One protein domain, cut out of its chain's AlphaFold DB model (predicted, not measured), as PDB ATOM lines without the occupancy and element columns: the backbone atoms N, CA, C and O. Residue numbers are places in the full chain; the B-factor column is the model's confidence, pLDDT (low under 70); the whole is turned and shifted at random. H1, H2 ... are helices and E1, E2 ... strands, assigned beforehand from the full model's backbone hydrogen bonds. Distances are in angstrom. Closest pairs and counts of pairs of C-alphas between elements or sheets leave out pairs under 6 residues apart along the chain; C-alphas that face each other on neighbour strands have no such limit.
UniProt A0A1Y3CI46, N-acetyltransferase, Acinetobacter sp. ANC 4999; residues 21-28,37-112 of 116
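AT A GLANCE: This is residues 21 to 28 and 37 to 112 of the 116 residues of the protein "N-acetyltransferase" of Acinetobacter sp. ANC 4999 (UniProt A0A1Y3CI46). A strongly twisted four-stranded sheet has two helices on one face, making two layers: short H2 runs along it, and longer H1 packs on it with residues 47 to 55. Residues 53 to 58 stick out. The 84 printed residues hold E1, H1, E2, H2, E3, E4, class mixed; the mixed sheet's order is E1 E2 E4 E3. The whole is compact, radius of gyration of the C-alphas 13.0 A, spanning 39 by 25 by 20 A.

IN THESE COORDINATES: E1, residues 21 to 23, begins at C-alpha 21 (21.377, -13.952, -38.457). H1 is residues 38 to 55, 25.4 A; E2 60 to 69, 27.9 A; H2 74 to 82; E3 85 to 90. E4, 98 to 104, ends at C-alpha 104 (18.340, -22.517, -39.624).

HOW THE PARTS SIT: E1 and E2 are parallel (N 22 to O 63, 2.9 A). E2 and E4 are antiparallel (N 64 to O 103, 2.9 A), as is the hairpin E3 and E4 (N 87 to O 100, 2.9 A). E2, H2, E3 form a split strand-helix-strand unit, E4 between its strands, crossover right-handed. H2's height over the sheet is 9.1 A; its closest C-alphas to E4 are Phe 82 and Ala 103, 6.3 A. H1 and H2 are close but not clearly touching, closest C-alphas Lys 40 and Leu 81, 7.1 A. In both helices every O i to N i+4 pair is within hydrogen-bond range.

THE WHOLE: Residues 29 to 36 are not printed; C-alphas 28 and 37 are 12.2 A apart across the cut. Of the links printed whole, none is long. No printed residue is under 70 in pLDDT.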
ATOM      1  N   VAL A  21      21.253 -13.413 -37.103       96.00
ATOM      2  CA  VAL A  21      21.377 -13.952 -38.457       96.00
ATOM      3  C   VAL A  21      22.781 -13.595 -38.910       96.00
ATOM      4  O   VAL A  21      23.121 -12.413 -38.916       96.00
ATOM      5  N   LEU A  22      23.594 -14.604 -39.192       96.56
ATOM      6  CA  LEU A  22      24.962 -14.424 -39.655       96.56
ATOM      7  C   LEU A  22      24.996 -14.610 -41.169       96.56
ATOM      8  O   LEU A  22      24.389 -15.545 -41.679       96.56
ATOM      9  N   GLU A  23      25.712 -13.746 -41.867       96.12
ATOM     10  CA  GLU A  23      26.054 -13.945 -43.272       96.12
ATOM     11  C   GLU A  23      27.519 -14.364 -43.345       96.12
ATOM     12  O   GLU A  23      28.369 -13.771 -42.678       96.12
ATOM     13  N   LEU A  24      27.793 -15.437 -44.078       93.88
ATOM     14  CA  LEU A  24      29.123 -16.006 -44.219       93.88
ATOM     15  C   LEU A  24      29.633 -15.715 -45.631       93.88
ATOM     16  O   LEU A  24      29.169 -16.315 -46.598       93.88
ATOM     17  N   ASP A  25      30.581 -14.786 -45.718       85.38
ATOM     18  CA  ASP A  25      31.146 -14.268 -46.966       85.38
ATOM     19  C   ASP A  25      32.577 -13.743 -46.693       85.38
ATOM     20  O   ASP A  25      32.774 -13.047 -45.698       85.38
ATOM     21  N   GLN A  26      33.649 -14.037 -47.438       84.62
ATOM     22  CA  GLN A  26      33.898 -15.051 -48.474       84.62
ATOM     23  C   GLN A  26      34.763 -16.190 -47.900       84.62
ATOM     24  O   GLN A  26      35.605 -15.962 -47.031       84.62
ATOM     25  N   ILE A  27      34.623 -17.410 -48.431       88.50
ATOM     26  CA  ILE A  27      35.486 -18.553 -48.082       88.50
ATOM     27  C   ILE A  27      36.180 -19.091 -49.327       88.50
ATOM     28  O   ILE A  27      35.531 -19.432 -50.312       88.50
ATOM     29  N   ALA A  28      37.500 -19.241 -49.244       90.19
ATOM     30  CA  ALA A  28      38.312 -19.838 -50.291       90.19
ATOM     31  C   ALA A  28      39.396 -20.739 -49.692       90.19
ATOM     32  O   ALA A  28      39.948 -20.454 -48.631       90.19
ATOM     33  N   GLY A  37      38.962 -31.703 -47.531       90.44
ATOM     34  CA  GLY A  37      37.930 -31.392 -46.532       90.44
ATOM     35  C   GLY A  37      38.174 -30.106 -45.725       90.44
ATOM     36  O   GLY A  37      37.397 -29.802 -44.819       90.44
ATOM     37  N   LEU A  38      39.195 -29.313 -46.068       93.94
ATOM     38  CA  LEU A  38      39.556 -28.092 -45.335       93.94
ATOM     39  C   LEU A  38      38.477 -27.008 -45.372       93.94
ATOM     40  O   LEU A  38      38.295 -26.323 -44.373       93.94
ATOM     41  N   SER A  39      37.707 -26.886 -46.460       92.12
ATOM     42  CA  SER A  39      36.587 -25.933 -46.521       92.12
ATOM     43  C   SER A  39      35.570 -26.196 -45.412       92.12
ATOM     44  O   SER A  39      35.105 -25.268 -44.758       92.12
ATOM     45  N   LYS A  40      35.256 -27.475 -45.159       93.81
ATOM     46  CA  LYS A  40      34.322 -27.876 -44.103       93.81
ATOM     47  C   LYS A  40      34.874 -27.529 -42.723       93.81
ATOM     48  O   LYS A  40      34.141 -26.963 -41.918       93.81
ATOM     49  N   ALA A  41      36.144 -27.842 -42.468       94.56
ATOM     50  CA  ALA A  41      36.795 -27.495 -41.208       94.56
ATOM     51  C   ALA A  41      36.796 -25.975 -40.983       94.56
ATOM     52  O   ALA A  41      36.339 -25.513 -39.944       94.56
ATOM     53  N   LEU A  42      37.208 -25.201 -41.992       94.81
ATOM     54  CA  LEU A  42      37.251 -23.744 -41.928       94.81
ATOM     55  C   LEU A  42      35.877 -23.142 -41.607       94.81
ATOM     56  O   LEU A  42      35.780 -22.302 -40.717       94.81
ATOM     57  N   ILE A  43      34.817 -23.596 -42.283       95.62
ATOM     58  CA  ILE A  43      33.447 -23.139 -42.018       95.62
ATOM     59  C   ILE A  43      33.034 -23.449 -40.576       95.62
ATOM     60  O   ILE A  43      32.552 -22.565 -39.872       95.62
ATOM     61  N   VAL A  44      33.193 -24.702 -40.141       95.75
ATOM     62  CA  VAL A  44      32.722 -25.144 -38.821       95.75
ATOM     63  C   VAL A  44      33.432 -24.387 -37.711       95.75
ATOM     64  O   VAL A  44      32.767 -23.858 -36.824       95.75
ATOM     65  N   GLU A  45      34.760 -24.319 -37.765       95.56
ATOM     66  CA  GLU A  45      35.542 -23.661 -36.720       95.56
ATOM     67  C   GLU A  45      35.280 -22.147 -36.708       95.56
ATOM     68  O   GLU A  45      35.010 -21.594 -35.647       95.56
ATOM     69  N   SER A  46      35.164 -21.499 -37.876       95.75
ATOM     70  CA  SER A  46      34.790 -20.075 -37.946       95.75
ATOM     71  C   SER A  46      33.416 -19.801 -37.325       95.75
ATOM     72  O   SER A  46      33.234 -18.827 -36.595       95.75
ATOM     73  N   LEU A  47      32.423 -20.656 -37.593       96.25
ATOM     74  CA  LEU A  47      31.085 -20.498 -37.020       96.25
ATOM     75  C   LEU A  47      31.072 -20.743 -35.506       96.25
ATOM     76  O   LEU A  47      30.332 -20.058 -34.800       96.25
ATOM     77  N   LYS A  48      31.885 -21.679 -35.001       96.69
ATOM     78  CA  LYS A  48      32.056 -21.899 -33.557       96.69
ATOM     79  C   LYS A  48      32.708 -20.700 -32.879       96.69
ATOM     80  O   LYS A  48      32.221 -20.274 -31.836       96.69
ATOM     81  N   ASP A  49      33.749 -20.127 -33.477       96.31
ATOM     82  CA  ASP A  49      34.417 -18.938 -32.942       96.31
ATOM     83  C   ASP A  49      33.439 -17.759 -32.832       96.31
ATOM     84  O   ASP A  49      33.338 -17.118 -31.782       96.31
ATOM     85  N   VAL A  50      32.632 -17.527 -33.875       96.50
ATOM     86  CA  VAL A  50      31.585 -16.493 -33.849       96.50
ATOM     87  C   VAL A  50      30.499 -16.809 -32.815       96.50
ATOM     88  O   VAL A  50      30.070 -15.909 -32.089       96.50
ATOM     89  N   GLU A  51      30.045 -18.061 -32.711       96.38
ATOM     90  CA  GLU A  51      29.062 -18.475 -31.702       96.38
ATOM     91  C   GLU A  51      29.586 -18.218 -30.284       96.38
ATOM     92  O   GLU A  51      28.869 -17.636 -29.470       96.38
ATOM     93  N   ASN A  52      30.842 -18.561 -29.992       96.31
ATOM     94  CA  ASN A  52      31.464 -18.336 -28.687       96.31
ATOM     95  C   ASN A  52      31.496 -16.842 -28.320       96.31
ATOM     96  O   ASN A  52      31.112 -16.454 -27.211       96.31
ATOM     97  N   GLU A  53      31.860 -15.985 -29.276       96.44
ATOM     98  CA  GLU A  53      31.844 -14.528 -29.116       96.44
ATOM     99  C   GLU A  53      30.445 -13.950 -28.873       96.44
ATOM    100  O   GLU A  53      30.283 -12.940 -28.171       96.44
ATOM    101  N   LEU A  54      29.418 -14.559 -29.466       95.12
ATOM    102  CA  LEU A  54      28.024 -14.182 -29.260       95.12
ATOM    103  C   LEU A  54      27.507 -14.678 -27.907       95.12
ATOM    104  O   LEU A  54      26.856 -13.913 -27.188       95.12
ATOM    105  N   LEU A  55      27.840 -15.907 -27.513       94.94
ATOM    106  CA  LEU A  55      27.444 -16.492 -26.232       94.94
ATOM    107  C   LEU A  55      28.000 -15.681 -25.057       94.94
ATOM    108  O   LEU A  55      27.249 -15.380 -24.126       94.94
ATOM    109  N   ALA A  56      29.244 -15.196 -25.150       95.38
ATOM    110  CA  ALA A  56      29.830 -14.270 -24.174       95.38
ATOM    111  C   ALA A  56      29.001 -12.979 -23.986       95.38
ATOM    112  O   ALA A  56      29.042 -12.331 -22.937       95.38
ATOM    113  N   LYS A  57      28.194 -12.605 -24.986       93.31
ATOM    114  CA  LYS A  57      27.306 -11.430 -24.983       93.31
ATOM    115  C   LYS A  57      25.845 -11.794 -24.688       93.31
ATOM    116  O   LYS A  57      24.986 -10.901 -24.732       93.31
ATOM    117  N   ASN A  58      25.556 -13.043 -24.309       93.06
ATOM    118  CA  ASN A  58      24.210 -13.618 -24.202       93.06
ATOM    119  C   ASN A  58      23.434 -13.485 -25.519       93.06
ATOM    120  O   ASN A  58      22.327 -12.946 -25.554       93.06
ATOM    121  N   GLN A  59      24.059 -13.883 -26.620       94.62
ATOM    122  CA  GLN A  59      23.474 -13.963 -27.955       94.62
ATOM    123  C   GLN A  59      23.832 -15.323 -28.563       94.62
ATOM    124  O   GLN A  59      24.724 -16.003 -28.070       94.62
ATOM    125  N   LYS A  60      23.142 -15.726 -29.627       95.50
ATOM    126  CA  LYS A  60      23.452 -16.954 -30.371       95.50
ATOM    127  C   LYS A  60      23.090 -16.840 -31.843       95.50
ATOM    128  O   LYS A  60      22.178 -16.081 -32.195       95.50
ATOM    129  N   ILE A  61      23.735 -17.630 -32.689       96.94
ATOM    130  CA  ILE A  61      23.388 -17.768 -34.101       96.94
ATOM    131  C   ILE A  61      22.045 -18.497 -34.218       96.94
ATOM    132  O   ILE A  61      21.851 -19.609 -33.723       96.94
ATOM    133  N   LYS A  62      21.098 -17.849 -34.895       96.56
ATOM    134  CA  LYS A  62      19.778 -18.385 -35.250       96.56
ATOM    135  C   LYS A  62      19.778 -19.028 -36.628       96.56
ATOM    136  O   LYS A  62      19.091 -20.022 -36.845       96.56
ATOM    137  N   SER A  63      20.475 -18.405 -37.566       97.31
ATOM    138  CA  SER A  63      20.536 -18.843 -38.953       97.31
ATOM    139  C   SER A  63      21.791 -18.301 -39.614       97.31
ATOM    140  O   SER A  63      22.245 -17.211 -39.259       97.31
ATOM    141  N   VAL A  64      22.284 -19.044 -40.596       97.88
ATOM    142  CA  VAL A  64      23.391 -18.646 -41.465       97.88
ATOM    143  C   VAL A  64      22.851 -18.426 -42.874       97.88
ATOM    144  O   VAL A  64      22.013 -19.196 -43.347       97.88
ATOM    145  N   LEU A  65      23.311 -17.356 -43.508       97.50
ATOM    146  CA  LEU A  65      23.079 -17.015 -44.904       97.50
ATOM    147  C   LEU A  65      24.408 -17.112 -45.652       97.50
ATOM    148  O   LEU A  65      25.442 -16.723 -45.112       97.50
ATOM    149  N   VAL A  66      24.376 -17.633 -46.873       96.31
ATOM    150  CA  VAL A  66      25.531 -17.674 -47.780       96.31
ATOM    151  C   VAL A  66      25.076 -17.347 -49.195       96.31
ATOM    152  O   VAL A  66      23.962 -17.702 -49.590       96.31
ATOM    153  N   THR A  67      25.956 -16.712 -49.962       95.00
ATOM    154  CA  THR A  67      25.805 -16.544 -51.409       95.00
ATOM    155  C   THR A  67      26.872 -17.342 -52.136       95.00
ATOM    156  O   THR A  67      28.003 -17.470 -51.669       95.00
ATOM    157  N   THR A  68      26.495 -17.963 -53.249       93.94
ATOM    158  CA  THR A  68      27.451 -18.615 -54.143       93.94
ATOM    159  C   THR A  68      26.873 -18.756 -55.544       93.94
ATOM    160  O   THR A  68      25.655 -18.831 -55.707       93.94
ATOM    161  N   GLY A  69      27.727 -18.816 -56.568       92.50
ATOM    162  CA  GLY A  69      27.272 -19.005 -57.941       92.50
ATOM    163  C   GLY A  69      26.423 -20.272 -58.069       92.50
ATOM    164  O   GLY A  69      26.753 -21.308 -57.490       92.50
ATOM    165  N   GLY A  70      25.339 -20.222 -58.850       87.50
ATOM    166  CA  GLY A  70      24.370 -21.330 -58.921       87.50
ATOM    167  C   GLY A  70      24.954 -22.695 -59.321       87.50
ATOM    168  O   GLY A  70      24.438 -23.728 -58.897       87.50
ATOM    169  N   ASN A  71      26.061 -22.698 -60.071       87.31
ATOM    170  CA  ASN A  71      26.787 -23.899 -60.508       87.31
ATOM    171  C   ASN A  71      28.076 -24.161 -59.706       87.31
ATOM    172  O   ASN A  71      28.908 -24.972 -60.112       87.31
ATOM    173  N   ASN A  72      28.290 -23.447 -58.601       89.81
ATOM    174  CA  ASN A  72      29.487 -23.583 -57.785       89.81
ATOM    175  C   ASN A  72      29.385 -24.823 -56.882       89.81
ATOM    176  O   ASN A  72      28.379 -25.036 -56.202       89.81
ATOM    177  N   PHE A  73      30.460 -25.612 -56.812       90.56
ATOM    178  CA  PHE A  73      30.568 -26.763 -55.911       90.56
ATOM    179  C   PHE A  73      30.351 -26.388 -54.432       90.56
ATOM    180  O   PHE A  73      29.880 -27.211 -53.646       90.56
ATOM    181  N   ALA A  74      30.622 -25.134 -54.054       92.06
ATOM    182  CA  ALA A  74      30.369 -24.620 -52.711       92.06
ATOM    183  C   ALA A  74      28.903 -24.780 -52.270       92.06
ATOM    184  O   ALA A  74      28.663 -25.068 -51.098       92.06
ATOM    185  N   LYS A  75      27.931 -24.700 -53.196       94.00
ATOM    186  CA  LYS A  75      26.509 -24.945 -52.899       94.00
ATOM    187  C   LYS A  75      26.317 -26.288 -52.192       94.00
ATOM    188  O   LYS A  75      25.720 -26.342 -51.118       94.00
ATOM    189  N   LYS A  76      26.916 -27.347 -52.745       93.88
ATOM    190  CA  LYS A  76      26.822 -28.704 -52.198       93.88
ATOM    191  C   LYS A  76      27.477 -28.818 -50.821       93.88
ATOM    192  O   LYS A  76      26.948 -29.494 -49.946       93.88
ATOM    193  N   ILE A  77      28.587 -28.111 -50.600       94.12
ATOM    194  CA  ILE A  77      29.247 -28.059 -49.288       94.12
ATOM    195  C   ILE A  77      28.295 -27.487 -48.231       94.12
ATOM    196  O   ILE A  77      28.188 -28.054 -47.147       94.12
ATOM    197  N   TYR A  78      27.597 -26.390 -48.528       95.94
ATOM    198  CA  TYR A  78      26.668 -25.757 -47.587       95.94
ATOM    199  C   TYR A  78      25.419 -26.608 -47.320       95.94
ATOM    200  O   TYR A  78      24.995 -26.741 -46.167       95.94
ATOM    201  N   GLU A  79      24.858 -27.222 -48.362       96.00
ATOM    202  CA  GLU A  79      23.762 -28.192 -48.251       96.00
ATOM    203  C   GLU A  79      24.154 -29.366 -47.343       96.00
ATOM    204  O   GLU A  79      23.445 -29.677 -46.389       96.00
ATOM    205  N   ASP A  80      25.318 -29.973 -47.576       95.31
ATOM    206  CA  ASP A  80      25.764 -31.154 -46.830       95.31
ATOM    207  C   ASP A  80      26.192 -30.833 -45.397       95.31
ATOM    208  O   ASP A  80      26.040 -31.657 -44.494       95.31
ATOM    209  N   LEU A  81      26.773 -29.653 -45.174       95.25
ATOM    210  CA  LEU A  81      27.345 -29.300 -43.880       95.25
ATOM    211  C   LEU A  81      26.300 -28.822 -42.878       95.25
ATOM    212  O   LEU A  81      26.377 -29.183 -41.704       95.25
ATOM    213  N   PHE A  82      25.370 -27.977 -43.321       95.75
ATOM    214  CA  PHE A  82      24.405 -27.337 -42.431       95.75
ATOM    215  C   PHE A  82      22.988 -27.259 -43.007       95.75
ATOM    216  O   PHE A  82      22.185 -26.431 -42.575       95.75
ATOM    217  N   ASN A  83      22.662 -28.142 -43.956       97.38
ATOM    218  CA  ASN A  83      21.337 -28.252 -44.567       97.38
ATOM    219  C   ASN A  83      20.841 -26.921 -45.157       97.38
ATOM    220  O   ASN A  83      19.671 -26.556 -45.010       97.38
ATOM    221  N   ALA A  84      21.748 -26.164 -45.784       97.38
ATOM    222  CA  ALA A  84      21.407 -24.903 -46.426       97.38
ATOM    223  C   ALA A  84      20.379 -25.128 -47.539       97.38
ATOM    224  O   ALA A  84      20.542 -26.023 -48.360       97.38
ATOM    225  N   GLN A  85      19.330 -24.312 -47.568       97.81
ATOM    226  CA  GLN A  85      18.280 -24.373 -48.581       97.81
ATOM    227  C   GLN A  85      18.337 -23.129 -49.454       97.81
ATOM    228  O   GLN A  85      18.514 -22.026 -48.936       97.81
ATOM    229  N   GLU A  86      18.152 -23.290 -50.759       97.00
ATOM    230  CA  GLU A  86      18.018 -22.163 -51.680       97.00
ATOM    231  C   GLU A  86      16.718 -21.413 -51.385       97.00
ATOM    232  O   GLU A  86      15.641 -22.005 -51.343       97.00
ATOM    233  N   VAL A  87      16.825 -20.109 -51.132       97.75
ATOM    234  CA  VAL A  87      15.673 -19.258 -50.789       97.75
ATOM    235  C   VAL A  87      15.462 -18.110 -51.768       97.75
ATOM    236  O   VAL A  87      14.378 -17.532 -51.794       97.75
ATOM    237  N   ALA A  88      16.477 -17.772 -52.563       97.06
ATOM    238  CA  ALA A  88      16.389 -16.781 -53.623       97.06
ATOM    239  C   ALA A  88      17.513 -16.975 -54.646       97.06
ATOM    240  O   ALA A  88      18.560 -17.540 -54.335       97.06
ATOM    241  N   ILE A  89      17.302 -16.430 -55.841       96.44
ATOM    242  CA  ILE A  89      18.332 -16.260 -56.864       96.44
ATOM    243  C   ILE A  89      18.471 -14.764 -57.111       96.44
ATOM    244  O   ILE A  89      17.475 -14.078 -57.350       96.44
ATOM    245  N   ILE A  90      19.698 -14.261 -57.062       94.19
ATOM    246  CA  ILE A  90      20.016 -12.880 -57.398       94.19
ATOM    247  C   ILE A  90      20.667 -12.904 -58.775       94.19
ATOM    248  O   ILE A  90      21.793 -13.373 -58.946       94.19
ATOM    249  N   SER A  91      19.913 -12.447 -59.774       94.31
ATOM    250  CA  SER A  91      20.428 -12.314 -61.139       94.31
ATOM    251  C   SER A  91      21.471 -11.202 -61.184       94.31
ATOM    252  O   SER A  91      21.289 -10.174 -60.534       94.31
ATOM    253  N   ASP A  92      22.545 -11.426 -61.940       87.38
ATOM    254  CA  ASP A  92      23.575 -10.428 -62.247       87.38
ATOM    255  C   ASP A  92      24.187  -9.723 -61.016       87.38
ATOM    256  O   ASP A  92      24.551  -8.550 -61.083       87.38
ATOM    257  N   LEU A  93      24.311 -10.427 -59.877       87.12
ATOM    258  CA  LEU A  93      24.991  -9.883 -58.691       87.12
ATOM    259  C   LEU A  93      26.497  -9.705 -58.942       87.12
ATOM    260  O   LEU A  93      27.088  -8.709 -58.529       87.12
ATOM    261  N   TYR A  94      27.093 -10.665 -59.652       87.50
ATOM    262  CA  TYR A  94      28.470 -10.620 -60.142       87.50
ATOM    263  C   TYR A  94      28.497 -10.949 -61.643       87.50
ATOM    264  O   TYR A  94      27.681 -10.454 -62.413       87.50
ATOM    265  N   SER A  95      29.428 -11.799 -62.086       86.88
ATOM    266  CA  SER A  95      29.523 -12.248 -63.478       86.88
ATOM    267  C   SER A  95      28.442 -13.257 -63.885       86.88
ATOM    268  O   SER A  95      28.346 -13.595 -65.061       86.88
ATOM    269  N   ALA A  96      27.690 -13.798 -62.926       88.12
ATOM    270  CA  ALA A  96      26.642 -14.792 -63.132       88.12
ATOM    271  C   ALA A  96      25.593 -14.705 -62.000       88.12
ATOM    272  O   ALA A  96      25.841 -14.023 -60.999       88.12
ATOM    273  N   PRO A  97      24.439 -15.390 -62.124       92.44
ATOM    274  CA  PRO A  97      23.470 -15.494 -61.040       92.44
ATOM    275  C   PRO A  97      24.045 -16.178 -59.793       92.44
ATOM    276  O   PRO A  97      24.652 -17.253 -59.869       92.44
ATOM    277  N   GLU A  98      23.768 -15.580 -58.639       93.62
ATOM    278  CA  GLU A  98      24.132 -16.098 -57.323       93.62
ATOM    279  C   GLU A  98      22.896 -16.695 -56.644       93.62
ATOM    280  O   GLU A  98      21.810 -16.109 -56.662       93.62
ATOM    281  N   VAL A  99      23.052 -17.868 -56.032       95.31
ATOM    282  CA  VAL A  99      22.020 -18.480 -55.194       95.31
ATOM    283  C   VAL A  99      22.208 -18.036 -53.750       95.31
ATOM    284  O   VAL A  99      23.300 -18.110 -53.188       95.31
ATOM    285  N   TYR A 100      21.120 -17.580 -53.141       95.94
ATOM    286  CA  TYR A 100      21.064 -17.232 -51.731       95.94
ATOM    287  C   TYR A 100      20.606 -18.468 -50.959       95.94
ATOM    288  O   TYR A 100      19.464 -18.914 -51.115       95.94
ATOM    289  N   LEU A 101      21.489 -19.040 -50.143       97.19
ATOM    290  CA  LEU A 101      21.174 -20.208 -49.328       97.19
ATOM    291  C   LEU A 101      21.010 -19.796 -47.866       97.19
ATOM    292  O   LEU A 101      21.740 -18.952 -47.343       97.19
ATOM    293  N   LYS A 102      20.062 -20.430 -47.182       98.12
ATOM    294  CA  LYS A 102      19.778 -20.206 -45.767       98.12
ATOM    295  C   LYS A 102      19.741 -21.519 -45.009       98.12
ATOM    296  O   LYS A 102      19.021 -22.438 -45.388       98.12
ATOM    297  N   ALA A 103      20.427 -21.556 -43.877       98.06
ATOM    298  CA  ALA A 103      20.297 -22.611 -42.885       98.06
ATOM    299  C   ALA A 103      19.753 -22.062 -41.574       98.06
ATOM    300  O   ALA A 103      20.134 -20.981 -41.124       98.06
ATOM    301  N   ASN A 104      18.845 -22.812 -40.960       97.50
ATOM    302  CA  ASN A 104      18.340 -22.517 -39.624       97.50
ATOM    303  C   ASN A 104      19.168 -23.251 -38.566       97.50
ATOM    304  O   ASN A 104      19.980 -24.117 -38.894       97.50
ATOM    305  N   ARG A 105      18.939 -22.924 -37.291       95.19
ATOM    306  CA  ARG A 105      19.652 -23.534 -36.163       95.19
ATOM    307  C   ARG A 105      19.604 -25.061 -36.184       95.19
ATOM    308  O   ARG A 105      20.595 -25.681 -35.830       95.19
ATOM    309  N   GLU A 106      18.519 -25.659 -36.662       95.25
ATOM    310  CA  GLU A 106      18.364 -27.114 -36.753       95.25
ATOM    311  C   GLU A 106      19.406 -27.773 -37.673       95.25
ATOM    312  O   GLU A 106      19.747 -28.932 -37.469       95.25
ATOM    313  N   GLY A 107      19.931 -27.048 -38.668       95.75
ATOM    314  CA  GLY A 107      21.027 -27.512 -39.526       95.75
ATOM    315  C   GLY A 107      22.420 -27.245 -38.947       95.75
ATOM    316  O   GLY A 107      23.396 -27.843 -39.383       95.75
ATOM    317  N   LEU A 108      22.532 -26.386 -37.933       95.94
ATOM    318  CA  LEU A 108      23.798 -25.950 -37.329       95.94
ATOM    319  C   LEU A 108      24.150 -26.768 -36.076       95.94
ATOM    320  O   LEU A 108      24.681 -26.235 -35.103       95.94
ATOM    321  N   VAL A 109      23.857 -28.070 -36.088       93.94
ATOM    322  CA  VAL A 109      23.948 -28.955 -34.908       93.94
ATOM    323  C   VAL A 109      25.343 -29.004 -34.275       93.94
ATOM    324  O   VAL A 109      25.481 -29.249 -33.079       93.94
ATOM    325  N   PHE A 110      26.390 -28.729 -35.057       93.88
ATOM    326  CA  PHE A 110      27.774 -28.671 -34.578       93.88
ATOM    327  C   PHE A 110      28.066 -27.473 -33.660       93.88
ATOM    328  O   PHE A 110      29.122 -27.455 -33.032       93.88
ATOM    329  N   LEU A 111      27.157 -26.494 -33.562       94.62
ATOM    330  CA  LEU A 111      27.239 -25.384 -32.605       94.62
ATOM    331  C   LEU A 111      26.660 -25.740 -31.228       94.62
ATOM    332  O   LEU A 111      26.946 -25.058 -30.251       94.62
ATOM    333  N   ASP A 112      25.839 -26.789 -31.141       86.25
ATOM    334  CA  ASP A 112      25.195 -27.226 -29.895       86.25
ATOM    335  C   ASP A 112      25.992 -28.323 -29.163       86.25
ATOM    336  O   ASP A 112      25.651 -28.705 -28.037       86.25
TER     337      ASP A 112